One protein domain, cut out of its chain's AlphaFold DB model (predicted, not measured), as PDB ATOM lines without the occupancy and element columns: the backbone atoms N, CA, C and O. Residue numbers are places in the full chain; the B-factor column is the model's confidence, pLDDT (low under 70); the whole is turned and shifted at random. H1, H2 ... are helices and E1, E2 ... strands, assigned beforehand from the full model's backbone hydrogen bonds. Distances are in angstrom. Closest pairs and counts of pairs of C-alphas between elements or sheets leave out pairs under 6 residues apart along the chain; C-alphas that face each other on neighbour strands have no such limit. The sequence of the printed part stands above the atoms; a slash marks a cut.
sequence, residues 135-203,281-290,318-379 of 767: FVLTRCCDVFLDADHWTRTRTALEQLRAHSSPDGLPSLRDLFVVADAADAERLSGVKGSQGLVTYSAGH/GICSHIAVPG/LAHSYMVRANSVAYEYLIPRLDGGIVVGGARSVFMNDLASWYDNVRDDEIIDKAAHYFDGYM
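This is residues 135 to 203, 281 to 290 and 318 to 379 of the 767 residues of the protein "FAD dependent oxidoreductase superfamily" of Grosmannia clavigera (strain kw1407 / UAMH 11150) (UniProt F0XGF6). A single twisted sheet of seven strands forms a long wall, with H1 over one face and H3 over the other at its E2, E3, E1 end. At the opposite end, short helices H4 and H6 gather by the ends of E7 and E4, with H5 farther out. The printed part has 141 residues with six named helices and seven named strands, in the order E1 H1 H2 E2 H3 E3 E4 E5 E6 E7 H4 H5 H6. The sheet is mixed, ordered E2 E3 E1 E5 E6 E7 E4, and the class is mixed, helices and strands. The whole is only just compact, close to loose, with a radius of gyration of the C-alphas of 17.0 A and spans of 49 by 37 by 29 A.

E1, residues 136 to 144, is parallel to E5, residues 321 to 325, with N 141 and O 321 2.8 A apart, within hydrogen-bond range. E5, E6 (residues 331 to 336) and E7 (residues 342 to 346) form a meander, each strand the antiparallel neighbour of the one before; N 322 and O 334 are 2.8 A apart, N 335 and O 343 2.8 A. E4, residues 282 to 286, is an edge strand antiparallel to E7, with N 286 and O 342 2.8 A apart. On the other side of E1, E3 (residues 195 to 203) is antiparallel to it, with N 142 and O 197 2.8 A apart, and bends by 72 degrees at residue 200. The other edge strand, E2 (residues 176 to 178), is antiparallel to E3, with N 178 and O 196 2.8 A apart. H1, residues 147 to 163, and H3, residues 181 to 188, lie on opposite faces, three layers with the sheet between, at heights of 11.0 A and 7.8 A over the sheet. H3 runs along E3, at 2 degrees on the local plane; their closest C-alphas, of Ala 184 and Leu 196, are 5.1 A apart. H2, residues 170 to 174, only grazes the sheet; E1, H1, H2 and E2 make a split strand-helix-strand unit, two strands running the same way with E3 between them, its crossover right-handed. H4, residues 348 to 351, touches H6, residues 369 to 372, at the C-alphas of Phe 351 and Lys 370, 5.9 A apart, their closest; both only graze the sheet. H5, residues 355 to 358, is not on it. Every O i to N i+4 pair is within range in H1 and H3; H2 has 0 of 1, with 1 of 2 O i to N i+3 pairs, and H4, H5 and H6 are too short for an i+4 pair.

E1 begins at C-alpha 136 (33.054, 27.417, -29.564) and is 23.9 A long. H1 is 24.3 A, E3 23.1 A and E6 17.1 A. H6 ends at C-alpha 372 (53.893, 36.847, -46.127).

The C-alphas of Ser 165 and Gly 290, the two farthest apart, are 52.6 A from each other. Residues 204 to 280 and 291 to 317 are not printed, with C-alpha gaps of 18.5 A and 18.6 A. Of the links printed whole, none is long. Mean pLDDT of the printed part is 83.1; residues 165 to 169, 288 to 290, 318 to 319 and 377 to 379 are under 70.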
ATOM      1  N   PHE A 135      32.780  32.066 -28.577       86.62
ATOM      2  CA  PHE A 135      33.260  30.855 -27.914       86.62
ATOM      3  C   PHE A 135      32.622  29.618 -28.545       86.62
ATOM      4  O   PHE A 135      31.404  29.436 -28.499       86.62
ATOM      5  N   VAL A 136      33.462  28.732 -29.073       85.56
ATOM      6  CA  VAL A 136      33.054  27.417 -29.564       85.56
ATOM      7  C   VAL A 136      33.808  26.353 -28.782       85.56
ATOM      8  O   VAL A 136      35.038  26.324 -28.785       85.56
ATOM      9  N   LEU A 137      33.061  25.456 -28.136       86.19
ATOM     10  CA  LEU A 137      33.579  24.190 -27.626       86.19
ATOM     11  C   LEU A 137      33.626  23.194 -28.793       86.19
ATOM     12  O   LEU A 137      32.605  22.939 -29.426       86.19
ATOM     13  N   THR A 138      34.799  22.641 -29.081       85.50
ATOM     14  CA  THR A 138      35.017  21.725 -30.209       85.50
ATOM     15  C   THR A 138      36.074  20.674 -29.845       85.50
ATOM     16  O   THR A 138      36.403  20.478 -28.672       85.50
ATOM     17  N   ARG A 139      36.618  19.965 -30.832       90.06
ATOM     18  CA  ARG A 139      37.798  19.116 -30.679       90.06
ATOM     19  C   ARG A 139      38.990  19.722 -31.406       90.06
ATOM     20  O   ARG A 139      38.840  20.445 -32.390       90.06
ATOM     21  N   CYS A 140      40.178  19.408 -30.909       90.06
ATOM     22  CA  CYS A 140      41.399  19.479 -31.687       90.06
ATOM     23  C   CYS A 140      41.530  18.202 -32.531       90.06
ATOM     24  O   CYS A 140      41.305  17.102 -32.018       90.06
ATOM     25  N   CYS A 141      41.940  18.342 -33.784       92.62
ATOM     26  CA  CYS A 141      42.463  17.277 -34.626       92.62
ATOM     27  C   CYS A 141      43.961  17.517 -34.822       92.62
ATOM     28  O   CYS A 141      44.366  18.367 -35.613       92.62
ATOM     29  N   ASP A 142      44.781  16.790 -34.064       94.81
ATOM     30  CA  ASP A 142      46.238  16.878 -34.089       94.81
ATOM     31  C   ASP A 142      46.790  15.794 -35.030       94.81
ATOM     32  O   ASP A 142      46.855  14.610 -34.688       94.81
ATOM     33  N   VAL A 143      47.060  16.201 -36.272       94.19
ATOM     34  CA  VAL A 143      47.335  15.347 -37.434       94.19
ATOM     35  C   VAL A 143      48.833  15.281 -37.702       94.19
ATOM     36  O   VAL A 143      49.498  16.310 -37.817       94.19
ATOM     37  N   PHE A 144      49.357  14.073 -37.889       96.38
ATOM     38  CA  PHE A 144      50.760  13.823 -38.213       96.38
ATOM     39  C   PHE A 144      50.889  13.430 -39.687       96.38
ATOM     40  O   PHE A 144      50.200  12.515 -40.134       96.38
ATOM     41  N   LEU A 145      51.765  14.109 -40.435       92.81
ATOM     42  CA  LEU A 145      52.072  13.800 -41.841       92.81
ATOM     43  C   LEU A 145      53.401  13.042 -42.011       92.81
ATOM     44  O   LEU A 145      53.590  12.363 -43.015       92.81
ATOM     45  N   ASP A 146      54.306  13.131 -41.033       94.19
ATOM     46  CA  ASP A 146      55.556  12.360 -40.996       94.19
ATOM     47  C   ASP A 146      55.390  11.061 -40.186       94.19
ATOM     48  O   ASP A 146      54.923  11.074 -39.042       94.19
ATOM     49  N   ALA A 147      55.804   9.937 -40.775       93.38
ATOM     50  CA  ALA A 147      55.662   8.603 -40.198       93.38
ATOM     51  C   ALA A 147      56.638   8.353 -39.034       93.38
ATOM     52  O   ALA A 147      56.272   7.681 -38.064       93.38
ATOM     53  N   ASP A 148      57.841   8.933 -39.073       94.19
ATOM     54  CA  ASP A 148      58.845   8.774 -38.014       94.19
ATOM     55  C   ASP A 148      58.508   9.634 -36.791       94.19
ATOM     56  O   ASP A 148      58.687   9.222 -35.639       94.19
ATOM     57  N   HIS A 149      58.000  10.848 -37.007       93.56
ATOM     58  CA  HIS A 149      57.428  11.686 -35.955       93.56
ATOM     59  C   HIS A 149      56.157  11.074 -35.367       93.56
ATOM     60  O   HIS A 149      56.030  11.052 -34.138       93.56
ATOM     61  N   TRP A 150      55.264  10.522 -36.196       96.00
ATOM     62  CA  TRP A 150      54.082   9.812 -35.708       96.00
ATOM     63  C   TRP A 150      54.464   8.616 -34.835       96.00
ATOM     64  O   TRP A 150      54.030   8.529 -33.687       96.00
ATOM     65  N   THR A 151      55.340   7.739 -35.331       95.38
ATOM     66  CA  THR A 151      55.769   6.526 -34.621       95.38
ATOM     67  C   THR A 151      56.394   6.858 -33.267       95.38
ATOM     68  O   THR A 151      55.971   6.310 -32.249       95.38
ATOM     69  N   ARG A 152      57.326   7.825 -33.214       93.25
ATOM     70  CA  ARG A 152      57.933   8.276 -31.948       93.25
ATOM     71  C   ARG A 152      56.900   8.862 -30.983       93.25
ATOM     72  O   ARG A 152      56.924   8.536 -29.798       93.25
ATOM     73  N   THR A 153      55.980   9.693 -31.478       94.06
ATOM     74  CA  THR A 153      54.958  10.341 -30.639       94.06
ATOM     75  C   THR A 153      53.950   9.328 -30.091       94.06
ATOM     76  O   THR A 153      53.612   9.385 -28.909       94.06
ATOM     77  N   ARG A 154      53.511   8.365 -30.912       94.12
ATOM     78  CA  ARG A 154      52.605   7.284 -30.502       94.12
ATOM     79  C   ARG A 154      53.245   6.404 -29.428       94.12
ATOM     80  O   ARG A 154      52.630   6.203 -28.386       94.12
ATOM     81  N   THR A 155      54.483   5.944 -29.629       92.94
ATOM     82  CA  THR A 155      55.201   5.131 -28.630       92.94
ATOM     83  C   THR A 155      55.386   5.881 -27.308       92.94
ATOM     84  O   THR A 155      55.164   5.305 -26.245       92.94
ATOM     85  N   ALA A 156      55.721   7.174 -27.346       90.75
ATOM     86  CA  ALA A 156      55.852   7.978 -26.133       90.75
ATOM     87  C   ALA A 156      54.503   8.220 -25.419       90.75
ATOM     88  O   ALA A 156      54.453   8.229 -24.190       90.75
ATOM     89  N   LEU A 157      53.392   8.348 -26.155       91.69
ATOM     90  CA  LEU A 157      52.036   8.412 -25.590       91.69
ATOM     91  C   LEU A 157      51.596   7.068 -24.978       91.69
ATOM     92  O   LEU A 157      50.964   7.046 -23.923       91.69
ATOM     93  N   GLU A 158      51.939   5.944 -25.605       89.38
ATOM     94  CA  GLU A 158      51.698   4.600 -25.064       89.38
ATOM     95  C   GLU A 158      52.492   4.377 -23.766       89.38
ATOM     96  O   GLU A 158      51.933   3.904 -22.777       89.38
ATOM     97  N   GLN A 159      53.750   4.829 -23.713       86.38
ATOM     98  CA  GLN A 159      54.552   4.851 -22.485       86.38
ATOM     99  C   GLN A 159      53.955   5.775 -21.412       86.38
ATOM    100  O   GLN A 159      53.836   5.354 -20.262       86.38
ATOM    101  N   LEU A 160      53.537   6.997 -21.765       86.06
ATOM    102  CA  LEU A 160      52.899   7.941 -20.837       86.06
ATOM    103  C   LEU A 160      51.636   7.335 -20.206       86.06
ATOM    104  O   LEU A 160      51.445   7.420 -18.993       86.06
ATOM    105  N   ARG A 161      50.807   6.665 -21.017       87.06
ATOM    106  CA  ARG A 161      49.619   5.928 -20.563       87.06
ATOM    107  C   ARG A 161      49.970   4.768 -19.635       87.06
ATOM    108  O   ARG A 161      49.331   4.631 -18.601       87.06
ATOM    109  N   ALA A 162      50.983   3.968 -19.970       82.62
ATOM    110  CA  ALA A 162      51.370   2.792 -19.188       82.62
ATOM    111  C   ALA A 162      51.958   3.125 -17.803       82.62
ATOM    112  O   ALA A 162      51.774   2.353 -16.866       82.62
ATOM    113  N   HIS A 163      52.647   4.262 -17.661       76.25
ATOM    114  CA  HIS A 163      53.240   4.687 -16.384       76.25
ATOM    115  C   HIS A 163      52.296   5.543 -15.522       76.25
ATOM    116  O   HIS A 163      52.597   5.804 -14.358       76.25
ATOM    117  N   SER A 164      51.159   5.984 -16.070       72.69
ATOM    118  CA  SER A 164      50.175   6.790 -15.345       72.69
ATOM    119  C   SER A 164      49.187   5.919 -14.580       72.69
ATOM    120  O   SER A 164      48.558   5.028 -15.146       72.69
ATOM    121  N   SER A 165      48.960   6.240 -13.304       68.62
ATOM    122  CA  SER A 165      47.753   5.775 -12.621       68.62
ATOM    123  C   SER A 165      46.507   6.350 -13.319       68.62
ATOM    124  O   SER A 165      46.585   7.444 -13.894       68.62
ATOM    125  N   PRO A 166      45.340   5.675 -13.260       60.38
ATOM    126  CA  PRO A 166      44.122   6.148 -13.921       60.38
ATOM    127  C   PRO A 166      43.735   7.589 -13.563       60.38
ATOM    128  O   PRO A 166      43.153   8.288 -14.393       60.38
ATOM    129  N   ASP A 167      44.053   8.025 -12.342       61.84
ATOM    130  CA  ASP A 167      43.738   9.349 -11.793       61.84
ATOM    131  C   ASP A 167      44.914  10.344 -11.846       61.84
ATOM    132  O   ASP A 167      44.727  11.512 -11.521       61.84
ATOM    133  N   GLY A 168      46.108   9.921 -12.288       60.69
ATOM    134  CA  GLY A 168      47.266  10.806 -12.454       60.69
ATOM    135  C   GLY A 168      47.118  11.752 -13.648       60.69
ATOM    136  O   GLY A 168      47.329  12.955 -13.525       60.69
ATOM    137  N   LEU A 169      46.659  11.238 -14.794       69.31
ATOM    138  CA  LEU A 169      46.376  12.030 -16.000       69.31
ATOM    139  C   LEU A 169      44.908  11.887 -16.462       69.31
ATOM    140  O   LEU A 169      44.641  11.274 -17.499       69.31
ATOM    141  N   PRO A 170      43.921  12.479 -15.751       70.25
ATOM    142  CA  PRO A 170      42.528  12.516 -16.204       70.25
ATOM    143  C   PRO A 170      42.357  13.163 -17.585       70.25
ATOM    144  O   PRO A 170      41.468  12.773 -18.339       70.25
ATOM    145  N   SER A 171      43.241  14.096 -17.952       70.56
ATOM    146  CA  SER A 171      43.306  14.734 -19.275       70.56
ATOM    147  C   SER A 171      43.534  13.750 -20.438       70.56
ATOM    148  O   SER A 171      43.087  14.016 -21.554       70.56
ATOM    149  N   LEU A 172      44.126  12.571 -20.197       81.81
ATOM    150  CA  LEU A 172      44.263  11.511 -21.207       81.81
ATOM    151  C   LEU A 172      42.966  10.717 -21.463       81.81
ATOM    152  O   LEU A 172      42.924   9.951 -22.429       81.81
ATOM    153  N   ARG A 173      41.918  10.872 -20.633       80.69
ATOM    154  CA  ARG A 173      40.647  10.122 -20.759       80.69
ATOM    155  C   ARG A 173      39.783  10.580 -21.941       80.69
ATOM    156  O   ARG A 173      39.016   9.782 -22.464       80.69
ATOM    157  N   ASP A 174      39.929  11.833 -22.370       82.56
ATOM    158  CA  ASP A 174      39.280  12.404 -23.564       82.56
ATOM    159  C   ASP A 174      40.220  12.423 -24.791       82.56
ATOM    160  O   ASP A 174      39.878  12.936 -25.855       82.56
ATOM    161  N   LEU A 175      41.419  11.842 -24.678       87.62
ATOM    162  CA  LEU A 175      42.364  11.734 -25.786       87.62
ATOM    163  C   LEU A 175      42.117  10.435 -26.566       87.62
ATOM    164  O   LEU A 175      42.450   9.338 -26.117       87.62
ATOM    165  N   PHE A 176      41.598  10.559 -27.783       89.44
ATOM    166  CA  PHE A 176      41.420   9.447 -28.715       89.44
ATOM    167  C   PHE A 176      42.579   9.415 -29.712       89.44
ATOM    168  O   PHE A 176      43.078  10.456 -30.141       89.44
ATOM    169  N   VAL A 177      43.017   8.205 -30.063       93.75
ATOM    170  CA  VAL A 177      44.132   7.955 -30.984       93.75
ATOM    171  C   VAL A 177      43.616   7.158 -32.170       93.75
ATOM    172  O   VAL A 177      43.080   6.067 -31.990       93.75
ATOM    173  N   VAL A 178      43.825   7.682 -33.373       91.69
ATOM    174  CA  VAL A 178      43.562   7.003 -34.642       91.69
ATOM    175  C   VAL A 178      44.917   6.691 -35.269       91.69
ATOM    176  O   VAL A 178      45.627   7.592 -35.715       91.69
ATOM    177  N   ALA A 179      45.309   5.417 -35.210       89.94
ATOM    178  CA  ALA A 179      46.655   4.966 -35.573       89.94
ATOM    179  C   ALA A 179      46.770   4.339 -36.971       89.94
ATOM    180  O   ALA A 179      47.894   4.139 -37.427       89.94
ATOM    181  N   ASP A 180      45.654   4.040 -37.645       91.19
ATOM    182  CA  ASP A 180      45.675   3.743 -39.079       91.19
ATOM    183  C   ASP A 180      45.584   5.041 -39.894       91.19
ATOM    184  O   ASP A 180      44.776   5.923 -39.600       91.19
ATOM    185  N   ALA A 181      46.418   5.126 -40.927       87.00
ATOM    186  CA  ALA A 181      46.558   6.287 -41.797       87.00
ATOM    187  C   ALA A 181      45.283   6.607 -42.599       87.00
ATOM    188  O   ALA A 181      44.936   7.775 -42.765       87.00
ATOM    189  N   ALA A 182      44.550   5.594 -43.075       78.44
ATOM    190  CA  ALA A 182      43.348   5.807 -43.876       78.44
ATOM    191  C   ALA A 182      42.179   6.296 -43.009       78.44
ATOM    192  O   ALA A 182      41.455   7.200 -43.423       78.44
ATOM    193  N   ASP A 183      42.025   5.770 -41.789       74.56
ATOM    194  CA  ASP A 183      41.054   6.312 -40.832       74.56
ATOM    195  C   ASP A 183      41.457   7.700 -40.310       74.56
ATOM    196  O   ASP A 183      40.590   8.556 -40.131       74.56
ATOM    197  N   ALA A 184      42.751   7.972 -40.116       81.56
ATOM    198  CA  ALA A 184      43.231   9.293 -39.713       81.56
ATOM    199  C   ALA A 184      43.004  10.350 -40.810       81.56
ATOM    200  O   ALA A 184      42.504  11.440 -40.517       81.56
ATOM    201  N   GLU A 185      43.268  10.020 -42.079       80.19
ATOM    202  CA  GLU A 185      42.925  10.858 -43.236       80.19
ATOM    203  C   GLU A 185      41.402  11.026 -43.380       80.19
ATOM    204  O   GLU A 185      40.930  12.138 -43.609       80.19
ATOM    205  N   ARG A 186      40.613   9.956 -43.201       70.75
ATOM    206  CA  ARG A 186      39.142   9.993 -43.299       70.75
ATOM    207  C   ARG A 186      38.497  10.873 -42.229       70.75
ATOM    208  O   ARG A 186      37.560  11.598 -42.541       70.75
ATOM    209  N   LEU A 187      38.972  10.794 -40.985       72.38
ATOM    210  CA  LEU A 187      38.393  11.514 -39.844       72.38
ATOM    211  C   LEU A 187      38.894  12.958 -39.725       72.38
ATOM    212  O   LEU A 187      38.164  13.809 -39.228       72.38
ATOM    213  N   SER A 188      40.114  13.255 -40.181       78.81
ATOM    214  CA  SER A 188      40.612  14.636 -40.236       78.81
ATOM    215  C   SER A 188      40.209  15.368 -41.521       78.81
ATOM    216  O   SER A 188      40.054  16.587 -41.501       78.81
ATOM    217  N   GLY A 189      40.067  14.653 -42.638       73.62
ATOM    218  CA  GLY A 189      40.008  15.218 -43.989       73.62
ATOM    219  C   GLY A 189      41.380  15.611 -44.561       73.62
ATOM    220  O   GLY A 189      41.464  15.989 -45.729       73.62
ATOM    221  N   VAL A 190      42.457  15.515 -43.771       77.69
ATOM    222  CA  VAL A 190      43.800  16.000 -44.121       77.69
ATOM    223  C   VAL A 190      44.591  14.892 -44.815       77.69
ATOM    224  O   VAL A 190      44.801  13.808 -44.265       77.69
ATOM    225  N   LYS A 191      45.036  15.178 -46.041       78.06
ATOM    226  CA  LYS A 191      45.658  14.198 -46.934       78.06
ATOM    227  C   LYS A 191      47.080  13.809 -46.528       78.06
ATOM    228  O   LYS A 191      47.873  14.659 -46.130       78.06
ATOM    229  N   GLY A 192      47.399  12.522 -46.660       83.88
ATOM    230  CA  GLY A 192      48.695  11.955 -46.276       83.88
ATOM    231  C   GLY A 192      48.872  11.754 -44.767       83.88
ATOM    232  O   GLY A 192      49.999  11.555 -44.313       83.88
ATOM    233  N   SER A 193      47.788  11.805 -43.984       88.19
ATOM    234  CA  SER A 193      47.836  11.577 -42.537       88.19
ATOM    235  C   SER A 193      48.375  10.183 -42.203       88.19
ATOM    236  O   SER A 193      47.852   9.174 -42.657       88.19
ATOM    237  N   GLN A 194      49.420  10.135 -41.379       95.31
ATOM    238  CA  GLN A 194      50.002   8.909 -40.825       95.31
ATOM    239  C   GLN A 194      49.324   8.504 -39.509       95.31
ATOM    240  O   GLN A 194      49.355   7.338 -39.119       95.31
ATOM    241  N   GLY A 195      48.704   9.474 -38.832       94.00
ATOM    242  CA  GLY A 195      47.959   9.295 -37.595       94.00
ATOM    243  C   GLY A 195      47.311  10.594 -37.120       94.00
ATOM    244  O   GLY A 195      47.697  11.696 -37.525       94.00
ATOM    245  N   LEU A 196      46.316  10.451 -36.246       94.38
ATOM    246  CA  LEU A 196      45.520  11.544 -35.689       94.38
ATOM    247  C   LEU A 196      45.332  11.335 -34.181       94.38
ATOM    248  O   LEU A 196      44.968  10.252 -33.721       94.38
ATOM    249  N   VAL A 197      45.525  12.403 -33.411       95.31
ATOM    250  CA  VAL A 197      45.184  12.481 -31.989       95.31
ATOM    251  C   VAL A 197      44.102  13.542 -31.802       95.31
ATOM    252  O   VAL A 197      44.250  14.664 -32.279       95.31
ATOM    253  N   THR A 198      43.002  13.215 -31.120       92.50
ATOM    254  CA  THR A 198      41.894  14.163 -30.910       92.50
ATOM    255  C   THR A 198      41.403  14.214 -29.468       92.50
ATOM    256  O   THR A 198      41.153  13.188 -28.837       92.50
ATOM    257  N   TYR A 199      41.240  15.434 -28.962       91.94
ATOM    258  CA  TYR A 199      40.894  15.805 -27.585       91.94
ATOM    259  C   TYR A 199      40.044  17.083 -27.608       91.94
ATOM    260  O   TYR A 199      40.090  17.830 -28.589       91.94
ATOM    261  N   SER A 200      39.256  17.347 -26.569       88.69
ATOM    262  CA  SER A 200      38.431  18.558 -26.484       88.69
ATOM    263  C   SER A 200      39.292  19.818 -26.421       88.69
ATOM    264  O   SER A 200      40.361  19.855 -25.809       88.69
ATOM    265  N   ALA A 201      38.799  20.866 -27.064       87.75
ATOM    266  CA  ALA A 201      39.416  22.179 -27.131       87.75
ATOM    267  C   ALA A 201      38.315  23.240 -27.268       87.75
ATOM    268  O   ALA A 201      37.126  22.931 -27.351       87.75
ATOM    269  N   GLY A 202      38.703  24.502 -27.354       85.94
ATOM    270  CA  GLY A 202      37.820  25.535 -27.873       85.94
ATOM    271  C   GLY A 202      38.550  26.543 -28.742       85.94
ATOM    272  O   GLY A 202      39.758  26.441 -28.976       85.94
ATOM    273  N   HIS A 203      37.814  27.551 -29.181       86.38
ATOM    274  CA  HIS A 203      38.370  28.808 -29.663       86.38
ATOM    275  C   HIS A 203      37.446  29.971 -29.297       86.38
ATOM    276  O   HIS A 203      36.259  29.778 -29.046       86.38
ATOM    277  N   GLY A 281      55.647  35.672 -34.515       70.38
ATOM    278  CA  GLY A 281      55.077  34.559 -35.261       70.38
ATOM    279  C   GLY A 281      53.907  35.084 -36.083       70.38
ATOM    280  O   GLY A 281      53.409  36.176 -35.805       70.38
ATOM    281  N   ILE A 282      53.486  34.334 -37.098       78.44
ATOM    282  CA  ILE A 282      52.428  34.779 -38.009       78.44
ATOM    283  C   ILE A 282      51.099  34.081 -37.732       78.44
ATOM    284  O   ILE A 282      51.049  32.924 -37.300       78.44
ATOM    285  N   CYS A 283      50.025  34.797 -38.041       81.31
ATOM    286  CA  CYS A 283      48.665  34.298 -38.082       81.31
ATOM    287  C   CYS A 283      47.890  35.124 -39.121       81.31
ATOM    288  O   CYS A 283      48.035  36.347 -39.152       81.31
ATOM    289  N   SER A 284      47.100  34.464 -39.965       87.50
ATOM    290  CA  SER A 284      46.391  35.069 -41.097       87.50
ATOM    291  C   SER A 284      44.930  34.624 -41.100       87.50
ATOM    292  O   SER A 284      44.628  33.499 -40.707       87.50
ATOM    293  N   HIS A 285      44.018  35.476 -41.570       87.81
ATOM    294  CA  HIS A 285      42.622  35.095 -41.782       87.81
ATOM    295  C   HIS A 285      42.351  34.845 -43.268       87.81
ATOM    296  O   HIS A 285      42.467  35.759 -44.082       87.81
ATOM    297  N   ILE A 286      41.974  33.614 -43.614       84.56
ATOM    298  CA  ILE A 286      41.477  33.250 -44.941       84.56
ATOM    299  C   ILE A 286      39.959  33.460 -44.927       84.56
ATOM    300  O   ILE A 286      39.211  32.632 -44.405       84.56
ATOM    301  N   ALA A 287      39.515  34.593 -45.472       80.19
ATOM    302  CA  ALA A 287      38.098  34.930 -45.602       80.19
ATOM    303  C   ALA A 287      37.414  34.144 -46.738       80.19
ATOM    304  O   ALA A 287      38.063  33.694 -47.686       80.19
ATOM    305  N   VAL A 288      36.085  34.021 -46.672       69.88
ATOM    306  CA  VAL A 288      35.285  33.382 -47.728       69.88
ATOM    307  C   VAL A 288      35.222  34.295 -48.967       69.88
ATOM    308  O   VAL A 288      34.867  35.471 -48.844       69.88
ATOM    309  N   PRO A 289      35.531  33.801 -50.182       56.16
ATOM    310  CA  PRO A 289      35.387  34.596 -51.398       56.16
ATOM    311  C   PRO A 289      33.943  35.077 -51.602       56.16
ATOM    312  O   PRO A 289      33.004  34.285 -51.575       56.16
ATOM    313  N   GLY A 290      33.771  36.379 -51.837       50.56
ATOM    314  CA  GLY A 290      32.469  36.999 -52.111       50.56
ATOM    315  C   GLY A 290      31.757  37.620 -50.903       50.56
ATOM    316  O   GLY A 290      30.819  38.382 -51.117       50.56
ATOM    317  N   LEU A 318      34.802  23.356 -41.712       63.31
ATOM    318  CA  LEU A 318      35.651  22.554 -40.840       63.31
ATOM    319  C   LEU A 318      35.044  22.589 -39.427       63.31
ATOM    320  O   LEU A 318      34.895  23.659 -38.848       63.31
ATOM    321  N   ALA A 319      34.665  21.435 -38.878       66.50
ATOM    322  CA  ALA A 319      33.958  21.369 -37.594       66.50
ATOM    323  C   ALA A 319      34.892  21.468 -36.369       66.50
ATOM    324  O   ALA A 319      34.430  21.561 -35.228       66.50
ATOM    325  N   HIS A 320      36.207  21.395 -36.587       83.75
ATOM    326  CA  HIS A 320      37.227  21.193 -35.559       83.75
ATOM    327  C   HIS A 320      38.387  22.180 -35.710       83.75
ATOM    328  O   HIS A 320      38.676  22.654 -36.809       83.75
ATOM    329  N   SER A 321      39.079  22.463 -34.605       86.12
ATOM    330  CA  SER A 321      40.395  23.107 -34.648       86.12
ATOM    331  C   SER A 321      41.429  22.078 -35.097       86.12
ATOM    332  O   SER A 321      41.421  20.956 -34.601       86.12
ATOM    333  N   TYR A 322      42.358  22.447 -35.970       90.44
ATOM    334  CA  TYR A 322      43.400  21.541 -36.453       90.44
ATOM    335  C   TYR A 322      44.791  21.986 -36.017       90.44
ATOM    336  O   TYR A 322      45.100  23.179 -35.991       90.44
ATOM    337  N   MET A 323      45.640  20.994 -35.756       91.56
ATOM    338  CA  MET A 323      47.095  21.099 -35.791       91.56
ATOM    339  C   MET A 323      47.572  20.140 -36.886       91.56
ATOM    340  O   MET A 323      47.264  18.954 -36.822       91.56
ATOM    341  N   VAL A 324      48.306  20.621 -37.887       91.25
ATOM    342  CA  VAL A 324      48.846  19.784 -38.971       91.25
ATOM    343  C   VAL A 324      50.363  19.774 -38.852       91.25
ATOM    344  O   VAL A 324      51.017  20.802 -39.014       91.25
ATOM    345  N   ARG A 325      50.940  18.620 -38.510       92.19
ATOM    346  CA  ARG A 325      52.373  18.462 -38.235       92.19
ATOM    347  C   ARG A 325      53.076  17.816 -39.419       92.19
ATOM    348  O   ARG A 325      52.997  16.605 -39.616       92.19
ATOM    349  N   ALA A 326      53.806  18.635 -40.171       86.69
ATOM    350  CA  ALA A 326      54.717  18.169 -41.211       86.69
ATOM    351  C   ALA A 326      55.966  17.490 -40.617       86.69
ATOM    352  O   ALA A 326      56.559  16.641 -41.272       86.69
ATOM    353  N   ASN A 327      56.369  17.858 -39.392       85.94
ATOM    354  CA  ASN A 327      57.310  17.126 -38.533       85.94
ATOM    355  C   ASN A 327      57.292  17.708 -37.098       85.94
ATOM    356  O   ASN A 327      56.428  18.509 -36.735       85.94
ATOM    357  N   SER A 328      58.279  17.345 -36.270       81.12
ATOM    358  CA  SER A 328      58.404  17.782 -34.872       81.12
ATOM    359  C   SER A 328      58.674  19.278 -34.657       81.12
ATOM    360  O   SER A 328      58.618  19.726 -33.513       81.12
ATOM    361  N   VAL A 329      58.971  20.049 -35.713       75.19
ATOM    362  CA  VAL A 329      59.253  21.499 -35.647       75.19
ATOM    363  C   VAL A 329      58.372  22.303 -36.608       75.19
ATOM    364  O   VAL A 329      57.905  23.385 -36.252       75.19
ATOM    365  N   ALA A 330      58.125  21.780 -37.811       83.00
ATOM    366  CA  ALA A 330      57.226  22.374 -38.792       83.00
ATOM    367  C   ALA A 330      55.792  21.879 -38.566       83.00
ATOM    368  O   ALA A 330      55.459  20.725 -38.852       83.00
ATOM    369  N   TYR A 331      54.942  22.772 -38.071       87.12
ATOM    370  CA  TYR A 331      53.510  22.549 -37.953       87.12
ATOM    371  C   TYR A 331      52.726  23.817 -38.286       87.12
ATOM    372  O   TYR A 331      53.232  24.941 -38.206       87.12
ATOM    373  N   GLU A 332      51.470  23.596 -38.634       89.62
ATOM    374  CA  GLU A 332      50.465  24.595 -38.958       89.62
ATOM    375  C   GLU A 332      49.262  24.404 -38.034       89.62
ATOM    376  O   GLU A 332      49.082  23.340 -37.433       89.62
ATOM    377  N   TYR A 333      48.427  25.428 -37.921       89.38
ATOM    378  CA  TYR A 333      47.137  25.336 -37.258       89.38
ATOM    379  C   TYR A 333      46.046  26.006 -38.087       89.38
ATOM    380  O   TYR A 333      46.303  27.009 -38.751       89.38
ATOM    381  N   LEU A 334      44.836  25.443 -38.042       90.38
ATOM    382  CA  LEU A 334      43.653  25.941 -38.745       90.38
ATOM    383  C   LEU A 334      42.498  26.037 -37.744       90.38
ATOM    384  O   LEU A 334      42.288  25.122 -36.946       90.38
ATOM    385  N   ILE A 335      41.769  27.148 -37.760       89.44
ATOM    386  CA  ILE A 335      40.743  27.468 -36.763       89.44
ATOM    387  C   ILE A 335      39.503  27.978 -37.503       89.44
ATOM    388  O   ILE A 335      39.547  29.087 -38.048       89.44
ATOM    389  N   PRO A 336      38.408  27.203 -37.547       82.81
ATOM    390  CA  PRO A 336      37.165  27.627 -38.178       82.81
ATOM    391  C   PRO A 336      36.581  28.847 -37.460       82.81
ATOM    392  O   PRO A 336      36.668  28.958 -36.235       82.81
ATOM    393  N   ARG A 337      35.970  29.768 -38.204       83.38
ATOM    394  CA  ARG A 337      35.288  30.947 -37.658       83.38
ATOM    395  C   ARG A 337      33.801  30.938 -38.019       83.38
ATOM    396  O   ARG A 337      33.385  30.334 -39.005       83.38
ATOM    397  N   LEU A 338      32.987  31.613 -37.203       79.19
ATOM    398  CA  LEU A 338      31.522  31.646 -37.354       79.19
ATOM    399  C   LEU A 338      31.050  32.436 -38.591       79.19
ATOM    400  O   LEU A 338      29.934  32.227 -39.058       79.19
ATOM    401  N   ASP A 339      31.907  33.292 -39.155       74.38
ATOM    402  CA  ASP A 339      31.726  33.941 -40.462       74.38
ATOM    403  C   ASP A 339      32.011  32.994 -41.654       74.38
ATOM    404  O   ASP A 339      31.779  33.353 -42.807       74.38
ATOM    405  N   GLY A 340      32.479  31.770 -41.386       71.56
ATOM    406  CA  GLY A 340      32.883  30.773 -42.376       71.56
ATOM    407  C   GLY A 340      34.332  30.889 -42.849       71.56
ATOM    408  O   GLY A 340      34.762  30.048 -43.637       71.56
ATOM    409  N   GLY A 341      35.083  31.885 -42.376       79.81
ATOM    410  CA  GLY A 341      36.515  31.989 -42.620       79.81
ATOM    411  C   GLY A 341      37.334  30.998 -41.788       79.81
ATOM    412  O   GLY A 341      36.821  30.274 -40.928       79.81
ATOM    413  N   ILE A 342      38.640  30.953 -42.053       85.94
ATOM    414  CA  ILE A 342      39.594  30.114 -41.320       85.94
ATOM    415  C   ILE A 342      40.767  30.982 -40.878       85.94
ATOM    416  O   ILE A 342      41.457  31.587 -41.699       85.94
ATOM    417  N   VAL A 343      41.032  31.017 -39.574       88.69
ATOM    418  CA  VAL A 343      42.263  31.605 -39.037       88.69
ATOM    419  C   VAL A 343      43.357  30.541 -39.059       88.69
ATOM    420  O   VAL A 343      43.228  29.492 -38.425       88.69
ATOM    421  N   VAL A 344      44.424  30.809 -39.806       89.69
ATOM    422  CA  VAL A 344      45.573  29.917 -39.990       89.69
ATOM    423  C   VAL A 344      46.835  30.502 -39.362       89.69
ATOM    424  O   VAL A 344      46.961  31.715 -39.187       89.69
ATOM    425  N   GLY A 345      47.800  29.656 -39.025       85.88
ATOM    426  CA  GLY A 345      49.108  30.099 -38.549       85.88
ATOM    427  C   GLY A 345      50.106  28.955 -38.427       85.88
ATOM    428  O   GLY A 345      49.792  27.806 -38.723       85.88
ATOM    429  N   GLY A 346      51.337  29.279 -38.037       84.31
ATOM    430  CA  GLY A 346      52.466  28.347 -38.093       84.31
ATOM    431  C   GLY A 346      53.538  28.860 -39.044       84.31
ATOM    432  O   GLY A 346      54.213  29.832 -38.711       84.31
ATOM    433  N   ALA A 347      53.722  28.198 -40.194       84.44
ATOM    434  CA  ALA A 347      54.725  28.533 -41.220       84.44
ATOM    435  C   ALA A 347      56.183  28.604 -40.716       84.44
ATOM    436  O   ALA A 347      57.064  29.129 -41.397       84.44
ATOM    437  N   ARG A 348      56.468  28.091 -39.510       77.06
ATOM    438  CA  ARG A 348      57.752  28.288 -38.817       77.06
ATOM    439  C   ARG A 348      58.950  27.838 -39.659       77.06
ATOM    440  O   ARG A 348      60.002  28.464 -39.598       77.06
ATOM    441  N   SER A 349      58.764  26.815 -40.489       82.81
ATOM    442  CA  SER A 349      59.739  26.288 -41.448       82.81
ATOM    443  C   SER A 349      60.347  27.330 -42.396       82.81
ATOM    444  O   SER A 349      61.534  27.217 -42.691       82.81
ATOM    445  N   VAL A 350      59.599  28.344 -42.858       85.25
ATOM    446  CA  VAL A 350      60.119  29.303 -43.860       85.25
ATOM    447  C   VAL A 350      60.881  30.490 -43.261       85.25
ATOM    448  O   VAL A 350      61.639  31.145 -43.974       85.25
ATOM    449  N   PHE A 351      60.740  30.753 -41.956       82.69
ATOM    450  CA  PHE A 351      61.398  31.887 -41.286       82.69
ATOM    451  C   PHE A 351      62.276  31.516 -40.078       82.69
ATOM    452  O   PHE A 351      63.072  32.342 -39.644       82.69
ATOM    453  N   MET A 352      62.219  30.287 -39.549       82.31
ATOM    454  CA  MET A 352      62.955  29.915 -38.325       82.31
ATOM    455  C   MET A 352      64.475  30.113 -38.396       82.31
ATOM    456  O   MET A 352      65.080  30.467 -37.385       82.31
ATOM    457  N   ASN A 353      65.074  29.929 -39.575       85.31
ATOM    458  CA  ASN A 353      66.514  30.105 -39.801       85.31
ATOM    459  C   ASN A 353      66.933  31.587 -39.897       85.31
ATOM    460  O   ASN A 353      68.122  31.888 -39.925       85.31
ATOM    461  N   ASP A 354      65.972  32.512 -39.950       85.69
ATOM    462  CA  ASP A 354      66.188  33.957 -39.951       85.69
ATOM    463  C   ASP A 354      65.874  34.526 -38.564       85.69
ATOM    464  O   ASP A 354      64.792  35.058 -38.316       85.69
ATOM    465  N   LEU A 355      66.817  34.370 -37.632       83.25
ATOM    466  CA  LEU A 355      66.631  34.788 -36.239       83.25
ATOM    467  C   LEU A 355      66.261  36.273 -36.108       83.25
ATOM    468  O   LEU A 355      65.412  36.595 -35.288       83.25
ATOM    469  N   ALA A 356      66.820  37.163 -36.933       85.56
ATOM    470  CA  ALA A 356      66.522  38.596 -36.869       85.56
ATOM    471  C   ALA A 356      65.047  38.908 -37.195       85.56
ATOM    472  O   ALA A 356      64.453  39.810 -36.600       85.56
ATOM    473  N   SER A 357      64.426  38.134 -38.092       80.38
ATOM    474  CA  SER A 357      63.010  38.307 -38.435       80.38
ATOM    475  C   SER A 357      62.043  37.986 -37.284       80.38
ATOM    476  O   SER A 357      60.947  38.548 -37.253       80.38
ATOM    477  N   TRP A 358      62.417  37.117 -36.330       77.56
ATOM    478  CA  TRP A 358      61.464  36.592 -35.340       77.56
ATOM    479  C   TRP A 358      61.923  36.524 -33.879       77.56
ATOM    480  O   TRP A 358      61.051  36.457 -33.018       77.56
ATOM    481  N   TYR A 359      63.216  36.537 -33.564       81.75
ATOM    482  CA  TYR A 359      63.754  36.339 -32.210       81.75
ATOM    483  C   TYR A 359      64.387  37.626 -31.659       81.75
ATOM    484  O   TYR A 359      65.109  38.316 -32.370       81.75
ATOM    485  N   ASP A 360      64.106  37.935 -30.389       77.38
ATOM    486  CA  ASP A 360      64.416  39.215 -29.724       77.38
ATOM    487  C   ASP A 360      63.894  40.445 -30.497       77.38
ATOM    488  O   ASP A 360      64.493  41.518 -30.521       77.38
ATOM    489  N   ASN A 361      62.745  40.274 -31.161       76.25
ATOM    490  CA  ASN A 361      62.155  41.259 -32.062       76.25
ATOM    491  C   ASN A 361      60.713  41.590 -31.625       76.25
ATOM    492  O   ASN A 361      59.882  40.695 -31.468       76.25
ATOM    493  N   VAL A 362      60.416  42.883 -31.432       78.25
ATOM    494  CA  VAL A 362      59.086  43.407 -31.046       78.25
ATOM    495  C   VAL A 362      58.358  44.167 -32.160       78.25
ATOM    496  O   VAL A 362      57.291  44.728 -31.911       78.25
ATOM    497  N   ARG A 363      58.929  44.223 -33.368       82.25
ATOM    498  CA  ARG A 363      58.392  44.987 -34.499       82.25
ATOM    499  C   ARG A 363      57.123  44.343 -35.047       82.25
ATOM    500  O   ARG A 363      57.167  43.393 -35.825       82.25
ATOM    501  N   ASP A 364      55.980  44.846 -34.592       77.44
ATOM    502  CA  ASP A 364      54.652  44.519 -35.117       77.44
ATOM    503  C   ASP A 364      54.098  45.610 -36.057       77.44
ATOM    504  O   ASP A 364      52.937  45.553 -36.460       77.44
ATOM    505  N   ASP A 365      54.947  46.562 -36.459       84.25
ATOM    506  CA  ASP A 365      54.787  47.507 -37.576       84.25
ATOM    507  C   ASP A 365      55.093  46.889 -38.952       84.25
ATOM    508  O   ASP A 365      54.595  47.372 -39.966       84.25
ATOM    509  N   GLU A 366      55.840  45.784 -38.995       84.25
ATOM    510  CA  GLU A 366      56.192  45.060 -40.223       84.25
ATOM    511  C   GLU A 366      55.714  43.590 -40.194       84.25
ATOM    512  O   GLU A 366      55.435  43.017 -39.132       84.25
ATOM    513  N   ILE A 367      55.655  42.950 -41.365       84.31
ATOM    514  CA  ILE A 367      55.369  41.511 -41.516       84.31
ATOM    515  C   ILE A 367      56.665  40.676 -41.465       84.31
ATOM    516  O   ILE A 367      57.758  41.215 -41.312       84.31
ATOM    517  N   ILE A 368      56.557  39.346 -41.541       83.06
ATOM    518  CA  ILE A 368      57.715  38.463 -41.761       83.06
ATOM    519  C   ILE A 368      57.715  38.086 -43.244       83.06
ATOM    520  O   ILE A 368      57.016  37.154 -43.640       83.06
ATOM    521  N   ASP A 369      58.477  38.816 -44.063       85.06
ATOM    522  CA  ASP A 369      58.427  38.759 -45.538       85.06
ATOM    523  C   ASP A 369      58.496  37.335 -46.104       85.06
ATOM    524  O   ASP A 369      57.686  36.949 -46.946       85.06
ATOM    525  N   LYS A 370      59.406  36.508 -45.568       85.38
ATOM    526  CA  LYS A 370      59.602  35.096 -45.956       85.38
ATOM    527  C   LYS A 370      58.359  34.219 -45.804       85.38
ATOM    528  O   LYS A 370      58.324  33.123 -46.355       85.38
ATOM    529  N   ALA A 371      57.363  34.679 -45.052       84.38
ATOM    530  CA  ALA A 371      56.123  33.967 -44.798       84.38
ATOM    531  C   ALA A 371      54.860  34.761 -45.187       84.38
ATOM    532  O   ALA A 371      53.757  34.248 -45.004       84.38
ATOM    533  N   ALA A 372      55.004  35.969 -45.749       84.19
ATOM    534  CA  ALA A 372      53.893  36.847 -46.127       84.19
ATOM    535  C   ALA A 372      52.875  36.145 -47.044       84.19
ATOM    536  O   ALA A 372      51.680  36.156 -46.770       84.19
ATOM    537  N   HIS A 373      53.383  35.457 -48.068       84.19
ATOM    538  CA  HIS A 373      52.598  34.719 -49.063       84.19
ATOM    539  C   HIS A 373      52.468  33.218 -48.749       84.19
ATOM    540  O   HIS A 373      52.060  32.435 -49.602       84.19
ATOM    541  N   TYR A 374      52.835  32.765 -47.543       83.62
ATOM    542  CA  TYR A 374      52.858  31.329 -47.234       83.62
ATOM    543  C   TYR A 374      51.462  30.694 -47.289       83.62
ATOM    544  O   TYR A 374      51.296  29.581 -47.792       83.62
ATOM    545  N   PHE A 375      50.448  31.418 -46.811       82.81
ATOM    546  CA  PHE A 375      49.059  30.959 -46.815       82.81
ATOM    547  C   PHE A 375      48.288  31.320 -48.101       82.81
ATOM    548  O   PHE A 375      47.139  30.902 -48.263       82.81
ATOM    549  N   ASP A 376      48.919  32.007 -49.057       79.38
ATOM    550  CA  ASP A 376      48.327  32.259 -50.373       79.38
ATOM    551  C   ASP A 376      48.178  30.930 -51.116       79.38
ATOM    552  O   ASP A 376      49.105  30.118 -51.169       79.38
ATOM    553  N   GLY A 377      46.989  30.661 -51.658       62.97
ATOM    554  CA  GLY A 377      46.693  29.385 -52.313       62.97
ATOM    555  C   GLY A 377      46.703  28.162 -51.378       62.97
ATOM    556  O   GLY A 377      46.733  27.036 -51.868       62.97
ATOM    557  N   TYR A 378      46.712  28.343 -50.051       68.69
ATOM    558  CA  TYR A 378      46.837  27.242 -49.085       68.69
ATOM    559  C   TYR A 378      45.720  26.201 -49.223       68.69
ATOM    560  O   TYR A 378      45.996  25.013 -49.390       68.69
ATOM    561  N   MET A 379      44.462  26.646 -49.263       55.75
ATOM    562  CA  MET A 379      43.302  25.755 -49.416       55.75
ATOM    563  C   MET A 379      43.311  24.984 -50.748       55.75
ATOM    564  O   MET A 379      42.671  23.946 -50.854       55.75
TER     565      MET A 379